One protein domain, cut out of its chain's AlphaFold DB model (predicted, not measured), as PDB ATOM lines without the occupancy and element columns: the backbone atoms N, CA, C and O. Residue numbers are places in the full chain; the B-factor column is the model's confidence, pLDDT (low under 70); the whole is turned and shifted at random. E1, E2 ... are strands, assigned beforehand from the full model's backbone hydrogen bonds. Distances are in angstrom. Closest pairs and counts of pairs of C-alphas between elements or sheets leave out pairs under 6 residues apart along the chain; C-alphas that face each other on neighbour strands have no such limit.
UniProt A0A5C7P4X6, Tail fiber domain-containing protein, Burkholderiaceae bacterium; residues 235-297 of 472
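AT A GLANCE: This is residues 235 to 297 of the 472 residues of the protein "Tail fiber domain-containing protein" of Burkholderiaceae bacterium (UniProt A0A5C7P4X6). This is a single twisted sheet of five strands, with a long bent hairpin, E1 and E2, along one side and progressively shorter strands E3, E4 and E5 beside it; no named helix covers either face. Before E1, residues 235 to 246 form a long stretch with no named element, tied to E1 by a short antiparallel pairing of residues 235 to 236 with 248 to 249. The printed part has 63 residues, with five named strands in the order E1 to E5 both along the chain and across the mixed sheet; the class is all strand, though 31 residues, under half, are in named elements. It is only just compact, close to loose, with a radius of gyration of the C-alphas of 12.7 A, and elongated, spanning 38 by 23 by 14 A.

IN THESE COORDINATES: Find C-alpha 247 at (86.117, 92.710, 79.779); there E1 begins, running 24.2 A to residue 256 and bending by 74 degrees at 250. E2, residues 259 to 267, runs 22.5 A and bends by 67 degrees at 264. E3 is residues 273 to 277, 12.2 A; E4 is 282 to 285, 10.1 A; E5 is 294 to 296, 6.6 A, ending at C-alpha 296 (74.574, 110.472, 76.396).

HOW THE PARTS SIT: E1 to E4 form a meander, each strand the antiparallel neighbour and hairpin partner of the one before. Between E1 and E2, look at N 255 and O 259, 2.8 A; between E2 and E3, N 274 and O 264, 2.9 A; between E3 and E4, N 275 and O 284, 3.0 A. E5 is parallel to E4 at 19 degrees, with N 285 and O 295 3.0 A apart. E1 and E5 are the edge strands and are apart.

THE WHOLE: The C-alphas farthest apart, those of Gly 242 and Gly 279, are 38.6 A apart. The printed part has no cut, and no link is long. Confidence is under 70 at residues 243, 245, 267 to 273 and 278 to 280.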
ATOM      1  N   LEU A 235      79.643  87.321  83.535       91.62
ATOM      2  CA  LEU A 235      80.935  87.766  83.017       91.62
ATOM      3  C   LEU A 235      81.206  87.068  81.681       91.62
ATOM      4  O   LEU A 235      81.101  85.844  81.586       91.62
ATOM      5  N   PHE A 236      81.576  87.839  80.664       89.31
ATOM      6  CA  PHE A 236      82.130  87.291  79.429       89.31
ATOM      7  C   PHE A 236      83.644  87.095  79.592       89.31
ATOM      8  O   PHE A 236      84.260  87.865  80.331       89.31
ATOM      9  N   PRO A 237      84.255  86.093  78.928       87.31
ATOM     10  CA  PRO A 237      85.697  85.884  79.004       87.31
ATOM     11  C   PRO A 237      86.460  87.192  78.742       87.31
ATOM     12  O   PRO A 237      86.180  87.840  77.728       87.31
ATOM     13  N   PRO A 238      87.361  87.609  79.650       83.69
ATOM     14  CA  PRO A 238      88.166  88.798  79.434       83.69
ATOM     15  C   PRO A 238      89.121  88.563  78.269       83.69
ATOM     16  O   PRO A 238      89.507  87.424  77.999       83.69
ATOM     17  N   ASP A 239      89.507  89.652  77.619       80.62
ATOM     18  CA  ASP A 239      90.496  89.646  76.546       80.62
ATOM     19  C   ASP A 239      90.244  88.601  75.428       80.62
ATOM     20  O   ASP A 239      91.109  87.775  75.121       80.62
ATOM     21  N   PRO A 240      89.056  88.582  74.786       76.88
ATOM     22  CA  PRO A 240      88.797  87.646  73.693       76.88
ATOM     23  C   PRO A 240      89.639  87.940  72.433       76.88
ATOM     24  O   PRO A 240      89.711  87.085  71.550       76.88
ATOM     25  N   GLY A 241      90.238  89.136  72.329       74.38
ATOM     26  CA  GLY A 241      91.035  89.602  71.186       74.38
ATOM     27  C   GLY A 241      92.558  89.604  71.390       74.38
ATOM     28  O   GLY A 241      93.286  89.701  70.400       74.38
ATOM     29  N   GLY A 242      93.047  89.451  72.623       75.00
ATOM     30  CA  GLY A 242      94.442  89.668  73.013       75.00
ATOM     31  C   GLY A 242      94.729  91.133  73.394       75.00
ATOM     32  O   GLY A 242      94.302  92.056  72.708       75.00
ATOM     33  N   GLY A 243      95.536  91.346  74.436       65.94
ATOM     34  CA  GLY A 243      95.892  92.685  74.932       65.94
ATOM     35  C   GLY A 243      95.229  92.968  76.285       65.94
ATOM     36  O   GLY A 243      94.132  92.526  76.577       65.94
ATOM     37  N   GLY A 244      95.912  93.652  77.200       75.12
ATOM     38  CA  GLY A 244      95.353  93.850  78.543       75.12
ATOM     39  C   GLY A 244      94.179  94.837  78.550       75.12
ATOM     40  O   GLY A 244      94.303  95.906  77.966       75.12
ATOM     41  N   GLY A 245      93.108  94.533  79.291       69.88
ATOM     42  CA  GLY A 245      92.081  95.516  79.680       69.88
ATOM     43  C   GLY A 245      90.643  95.150  79.314       69.88
ATOM     44  O   GLY A 245      89.730  95.566  80.026       69.88
ATOM     45  N   ASP A 246      90.445  94.315  78.296       72.50
ATOM     46  CA  ASP A 246      89.110  94.025  77.774       72.50
ATOM     47  C   ASP A 246      88.306  93.117  78.712       72.50
ATOM     48  O   ASP A 246      88.733  92.033  79.120       72.50
ATOM     49  N   SER A 247      87.092  93.533  79.052       83.69
ATOM     50  CA  SER A 247      86.117  92.710  79.779       83.69
ATOM     51  C   SER A 247      84.706  93.132  79.410       83.69
ATOM     52  O   SER A 247      84.487  94.283  79.060       83.69
ATOM     53  N   ALA A 248      83.727  92.235  79.526       86.38
ATOM     54  CA  ALA A 248      82.316  92.583  79.370       86.38
ATOM     55  C   ALA A 248      81.462  91.881  80.429       86.38
ATOM     56  O   ALA A 248      81.782  90.766  80.854       86.38
ATOM     57  N   TRP A 249      80.379  92.522  80.875       91.00
ATOM     58  CA  TRP A 249      79.511  91.969  81.917       91.00
ATOM     59  C   TRP A 249      78.069  92.473  81.868       91.00
ATOM     60  O   TRP A 249      77.753  93.510  81.284       91.00
ATOM     61  N   ILE A 250      77.212  91.748  82.589       93.31
ATOM     62  CA  ILE A 250      75.890  92.193  83.034       93.31
ATOM     63  C   ILE A 250      75.847  92.058  84.558       93.31
ATOM     64  O   ILE A 250      75.990  90.951  85.085       93.31
ATOM     65  N   ARG A 251      75.665  93.166  85.287       91.75
ATOM     66  CA  ARG A 251      75.722  93.189  86.762       91.75
ATOM     67  C   ARG A 251      74.569  93.951  87.389       91.75
ATOM     68  O   ARG A 251      74.114  94.959  86.860       91.75
ATOM     69  N   TYR A 252      74.171  93.495  88.573       92.31
ATOM     70  CA  TYR A 252      73.208  94.168  89.436       92.31
ATOM     71  C   TYR A 252      73.823  94.416  90.813       92.31
ATOM     72  O   TYR A 252      74.296  93.473  91.452       92.31
ATOM     73  N   TYR A 253      73.857  95.665  91.275       91.81
ATOM     74  CA  TYR A 253      74.498  96.008  92.550       91.81
ATOM     75  C   TYR A 253      73.964  97.312  93.170       91.81
ATOM     76  O   TYR A 253      73.520  98.195  92.435       91.81
ATOM     77  N   PRO A 254      73.999  97.462  94.510       90.31
ATOM     78  CA  PRO A 254      73.738  98.731  95.189       90.31
ATOM     79  C   PRO A 254      74.893  99.711  94.976       90.31
ATOM     80  O   PRO A 254      76.059  99.339  95.099       90.31
ATOM     81  N   ARG A 255      74.578 100.975  94.689       81.50
ATOM     82  CA  ARG A 255      75.565 102.062  94.625       81.50
ATOM     83  C   ARG A 255      75.661 102.794  95.954       81.50
ATOM     84  O   ARG A 255      76.749 102.922  96.501       81.50
ATOM     85  N   VAL A 256      74.519 103.244  96.474       81.06
ATOM     86  CA  VAL A 256      74.384 103.866  97.801       81.06
ATOM     87  C   VAL A 256      73.017 103.491  98.373       81.06
ATOM     88  O   VAL A 256      71.995 103.788  97.758       81.06
ATOM     89  N   GLY A 257      72.985 102.854  99.547       83.19
ATOM     90  CA  GLY A 257      71.735 102.411 100.176       83.19
ATOM     91  C   GLY A 257      70.912 101.505  99.252       83.19
ATOM     92  O   GLY A 257      71.429 100.527  98.717       83.19
ATOM     93  N   GLU A 258      69.644 101.862  99.042       82.75
ATOM     94  CA  GLU A 258      68.700 101.133  98.179       82.75
ATOM     95  C   GLU A 258      68.812 101.499  96.686       82.75
ATOM     96  O   GLU A 258      68.145 100.897  95.845       82.75
ATOM     97  N   ALA A 259      69.663 102.465  96.320       81.50
ATOM     98  CA  ALA A 259      69.871 102.839  94.926       81.50
ATOM     99  C   ALA A 259      70.732 101.785  94.223       81.50
ATOM    100  O   ALA A 259      71.964 101.839  94.265       81.50
ATOM    101  N   THR A 260      70.088 100.808  93.589       85.19
ATOM    102  CA  THR A 260      70.764  99.763  92.815       85.19
ATOM    103  C   THR A 260      71.111 100.230  91.399       85.19
ATOM    104  O   THR A 260      70.960 101.398  91.055       85.19
ATOM    105  N   THR A 261      71.696  99.387  90.563       84.62
ATOM    106  CA  THR A 261      71.917  99.657  89.137       84.62
ATOM    107  C   THR A 261      71.963  98.319  88.427       84.62
ATOM    108  O   THR A 261      72.578  97.387  88.945       84.62
ATOM    109  N   LEU A 262      71.318  98.229  87.262       89.19
ATOM    110  CA  LEU A 262      71.582  97.173  86.290       89.19
ATOM    111  C   LEU A 262      72.503  97.756  85.217       89.19
ATOM    112  O   LEU A 262      72.158  98.734  84.554       89.19
ATOM    113  N   GLU A 263      73.686  97.175  85.088       88.19
ATOM    114  CA  GLU A 263      74.745  97.650  84.209       88.19
ATOM    115  C   GLU A 263      75.073  96.599  83.156       88.19
ATOM    116  O   GLU A 263      75.324  95.440  83.499       88.19
ATOM    117  N   ILE A 264      75.108  97.032  81.896       89.50
ATOM    118  CA  ILE A 264      75.731  96.314  80.786       89.50
ATOM    119  C   ILE A 264      76.985  97.108  80.444       89.50
ATOM    120  O   ILE A 264      76.894  98.240  79.967       89.50
ATOM    121  N   GLY A 265      78.145  96.554  80.769       83.25
ATOM    122  CA  GLY A 265      79.406  97.283  80.704       83.25
ATOM    123  C   GLY A 265      80.468  96.526  79.934       83.25
ATOM    124  O   GLY A 265      80.469  95.292  79.908       83.25
ATOM    125  N   THR A 266      81.381  97.289  79.344       80.19
ATOM    126  CA  THR A 266      82.674  96.794  78.884       80.19
ATOM    127  C   THR A 266      83.799  97.541  79.603       80.19
ATOM    128  O   THR A 266      83.592  98.648  80.097       80.19
ATOM    129  N   SER A 267      84.954  96.904  79.781       69.75
ATOM    130  CA  SER A 267      86.173  97.541  80.282       69.75
ATOM    131  C   SER A 267      87.061  97.832  79.091       69.75
ATOM    132  O   SER A 267      87.527  96.905  78.443       69.75
ATOM    133  N   ASN A 268      87.258  99.114  78.841       61.50
ATOM    134  CA  ASN A 268      88.402  99.697  78.156       61.50
ATOM    135  C   ASN A 268      88.601 101.086  78.792       61.50
ATOM    136  O   ASN A 268      89.657 101.350  79.360       61.50
ATOM    137  N   ASP A 269      87.514 101.868  78.876       57.94
ATOM    138  CA  ASP A 269      87.442 103.155  79.574       57.94
ATOM    139  C   ASP A 269      86.235 103.243  80.540       57.94
ATOM    140  O   ASP A 269      85.341 102.394  80.551       57.94
ATOM    141  N   ALA A 270      86.191 104.275  81.397       55.66
ATOM    142  CA  ALA A 270      85.144 104.454  82.421       55.66
ATOM    143  C   ALA A 270      83.726 104.732  81.860       55.66
ATOM    144  O   ALA A 270      82.756 104.690  82.628       55.66
ATOM    145  N   ASP A 271      83.621 104.978  80.548       57.16
ATOM    146  CA  ASP A 271      82.427 105.467  79.851       57.16
ATOM    147  C   ASP A 271      81.884 104.472  78.794       57.16
ATOM    148  O   ASP A 271      80.973 104.801  78.037       57.16
ATOM    149  N   ASP A 272      82.353 103.219  78.779       59.69
ATOM    150  CA  ASP A 272      81.908 102.188  77.819       59.69
ATOM    151  C   ASP A 272      80.731 101.331  78.343       59.69
ATOM    152  O   ASP A 272      80.626 100.124  78.082       59.69
ATOM    153  N   HIS A 273      79.832 101.933  79.134       68.38
ATOM    154  CA  HIS A 273      78.681 101.244  79.732       68.38
ATOM    155  C   HIS A 273      77.328 101.843  79.334       68.38
ATOM    156  O   HIS A 273      77.162 103.052  79.148       68.38
ATOM    157  N   ILE A 274      76.322 100.968  79.304       80.31
ATOM    158  CA  ILE A 274      74.901 101.316  79.329       80.31
ATOM    159  C   ILE A 274      74.379 100.972  80.725       80.31
ATOM    160  O   ILE A 274      74.422  99.818  81.159       80.31
ATOM    161  N   ALA A 275      73.878 101.978  81.439       72.75
ATOM    162  CA  ALA A 275      73.346 101.806  82.788       72.75
ATOM    163  C   ALA A 275      71.846 102.114  82.839       72.75
ATOM    164  O   ALA A 275      71.409 103.195  82.436       72.75
ATOM    165  N   LEU A 276      71.072 101.176  83.395       73.62
ATOM    166  CA  LEU A 276      69.667 101.367  83.745       73.62
ATOM    167  C   LEU A 276      69.561 101.763  85.220       73.62
ATOM    168  O   LEU A 276      69.932 101.007  86.125       73.62
ATOM    169  N   MET A 277      69.049 102.969  85.448       72.50
ATOM    170  CA  MET A 277      68.994 103.601  86.762       72.50
ATOM    171  C   MET A 277      67.655 103.338  87.466       72.50
ATOM    172  O   MET A 277      66.614 103.750  86.941       72.50
ATOM    173  N   PRO A 278      67.632 102.726  88.666       47.88
ATOM    174  CA  PRO A 278      66.404 102.584  89.440       47.88
ATOM    175  C   PRO A 278      65.933 103.930  90.012       47.88
ATOM    176  O   PRO A 278      66.666 104.920  90.041       47.88
ATOM    177  N   GLY A 279      64.667 103.971  90.433       61.88
ATOM    178  CA  GLY A 279      63.973 105.174  90.903       61.88
ATOM    179  C   GLY A 279      63.315 105.948  89.763       61.88
ATOM    180  O   GLY A 279      62.093 106.047  89.716       61.88
ATOM    181  N   ASN A 280      64.112 106.425  88.798       69.25
ATOM    182  CA  ASN A 280      63.615 107.286  87.714       69.25
ATOM    183  C   ASN A 280      63.525 106.584  86.348       69.25
ATOM    184  O   ASN A 280      62.913 107.135  85.430       69.25
ATOM    185  N   GLY A 281      64.113 105.390  86.195       75.31
ATOM    186  CA  GLY A 281      64.106 104.633  84.936       75.31
ATOM    187  C   GLY A 281      64.909 105.300  83.815       75.31
ATOM    188  O   GLY A 281      64.550 105.171  82.649       75.31
ATOM    189  N   ASN A 282      65.941 106.068  84.167       88.25
ATOM    190  CA  ASN A 282      66.791 106.764  83.203       88.25
ATOM    191  C   ASN A 282      67.842 105.808  82.616       88.25
ATOM    192  O   ASN A 282      68.320 104.903  83.306       88.25
ATOM    193  N   VAL A 283      68.242 106.064  81.372       90.38
ATOM    194  CA  VAL A 283      69.313 105.362  80.661       90.38
ATOM    195  C   VAL A 283      70.499 106.304  80.497       90.38
ATOM    196  O   VAL A 283      70.368 107.381  79.913       90.38
ATOM    197  N   GLY A 284      71.653 105.903  81.027       87.44
ATOM    198  CA  GLY A 284      72.925 106.580  80.787       87.44
ATOM    199  C   GLY A 284      73.761 105.807  79.775       87.44
ATOM    200  O   GLY A 284      73.995 104.614  79.978       87.44
ATOM    201  N   VAL A 285      74.214 106.480  78.717       89.31
ATOM    202  CA  VAL A 285      75.210 105.957  77.768       89.31
ATOM    203  C   VAL A 285      76.506 106.723  78.004       89.31
ATOM    204  O   VAL A 285      76.547 107.939  77.811       89.31
ATOM    205  N   GLY A 286      77.521 106.037  78.532       83.50
ATOM    206  CA  GLY A 286      78.772 106.659  78.979       83.50
ATOM    207  C   GLY A 286      78.644 107.588  80.184       83.50
ATOM    208  O   GLY A 286      79.532 108.369  80.487       83.50
ATOM    209  N   THR A 287      77.533 107.517  80.921       82.25
ATOM    210  CA  THR A 287      77.368 108.220  82.198       82.25
ATOM    211  C   THR A 287      76.641 107.344  83.200       82.25
ATOM    212  O   THR A 287      75.730 106.592  82.857       82.25
ATOM    213  N   ARG A 288      77.053 107.410  84.467       78.06
ATOM    214  CA  ARG A 288      76.399 106.698  85.578       78.06
ATOM    215  C   ARG A 288      75.364 107.573  86.282       78.06
ATOM    216  O   ARG A 288      74.627 107.065  87.120       78.06
ATOM    217  N   ALA A 289      75.287 108.864  85.965       84.19
ATOM    218  CA  ALA A 289      74.389 109.827  86.603       84.19
ATOM    219  C   ALA A 289      73.548 110.576  85.552       84.19
ATOM    220  O   ALA A 289      73.708 111.790  85.404       84.19
ATOM    221  N   PRO A 290      72.675 109.871  84.804       89.44
ATOM    222  CA  PRO A 290      71.890 110.487  83.741       89.44
ATOM    223  C   PRO A 290      70.948 111.562  84.293       89.44
ATOM    224  O   PRO A 290      70.147 111.306  85.200       89.44
ATOM    225  N   ARG A 291      71.031 112.767  83.722       87.44
ATOM    226  CA  ARG A 291      70.252 113.955  84.118       87.44
ATOM    227  C   ARG A 291      68.847 113.996  83.509       87.44
ATOM    228  O   ARG A 291      68.017 114.784  83.952       87.44
ATOM    229  N   ALA A 292      68.576 113.143  82.524       86.69
ATOM    230  CA  ALA A 292      67.292 112.997  81.844       86.69
ATOM    231  C   ALA A 292      67.008 111.516  81.537       86.69
ATOM    232  O   ALA A 292      67.806 110.643  81.880       86.69
ATOM    233  N   LYS A 293      65.865 111.225  80.899       88.75
ATOM    234  CA  LYS A 293      65.458 109.851  80.549       88.75
ATOM    235  C   LYS A 293      66.490 109.126  79.689       88.75
ATOM    236  O   LYS A 293      66.728 107.946  79.914       88.75
ATOM    237  N   LEU A 294      67.112 109.849  78.763       90.88
ATOM    238  CA  LEU A 294      68.295 109.429  78.028       90.88
ATOM    239  C   LEU A 294      69.344 110.531  78.179       90.88
ATOM    240  O   LEU A 294      69.068 111.684  77.849       90.88
ATOM    241  N   ASP A 295      70.513 110.182  78.702       90.81
ATOM    242  CA  ASP A 295      71.666 111.078  78.810       90.81
ATOM    243  C   ASP A 295      72.878 110.378  78.191       90.81
ATOM    244  O   ASP A 295      73.239 109.268  78.595       90.81
ATOM    245  N   VAL A 296      73.454 111.007  77.169       92.19
ATOM    246  CA  VAL A 296      74.574 110.472  76.396       92.19
ATOM    247  C   VAL A 296      75.774 111.368  76.648       92.19
ATOM    248  O   VAL A 296      75.780 112.537  76.260       92.19
ATOM    249  N   ALA A 297      76.806 110.818  77.283       90.00
ATOM    250  CA  ALA A 297      78.085 111.494  77.439       90.00
ATOM    251  C   ALA A 297      78.874 111.402  76.124       90.00
ATOM    252  O   ALA A 297      79.759 110.569  75.968       90.00
TER     253      ALA A 297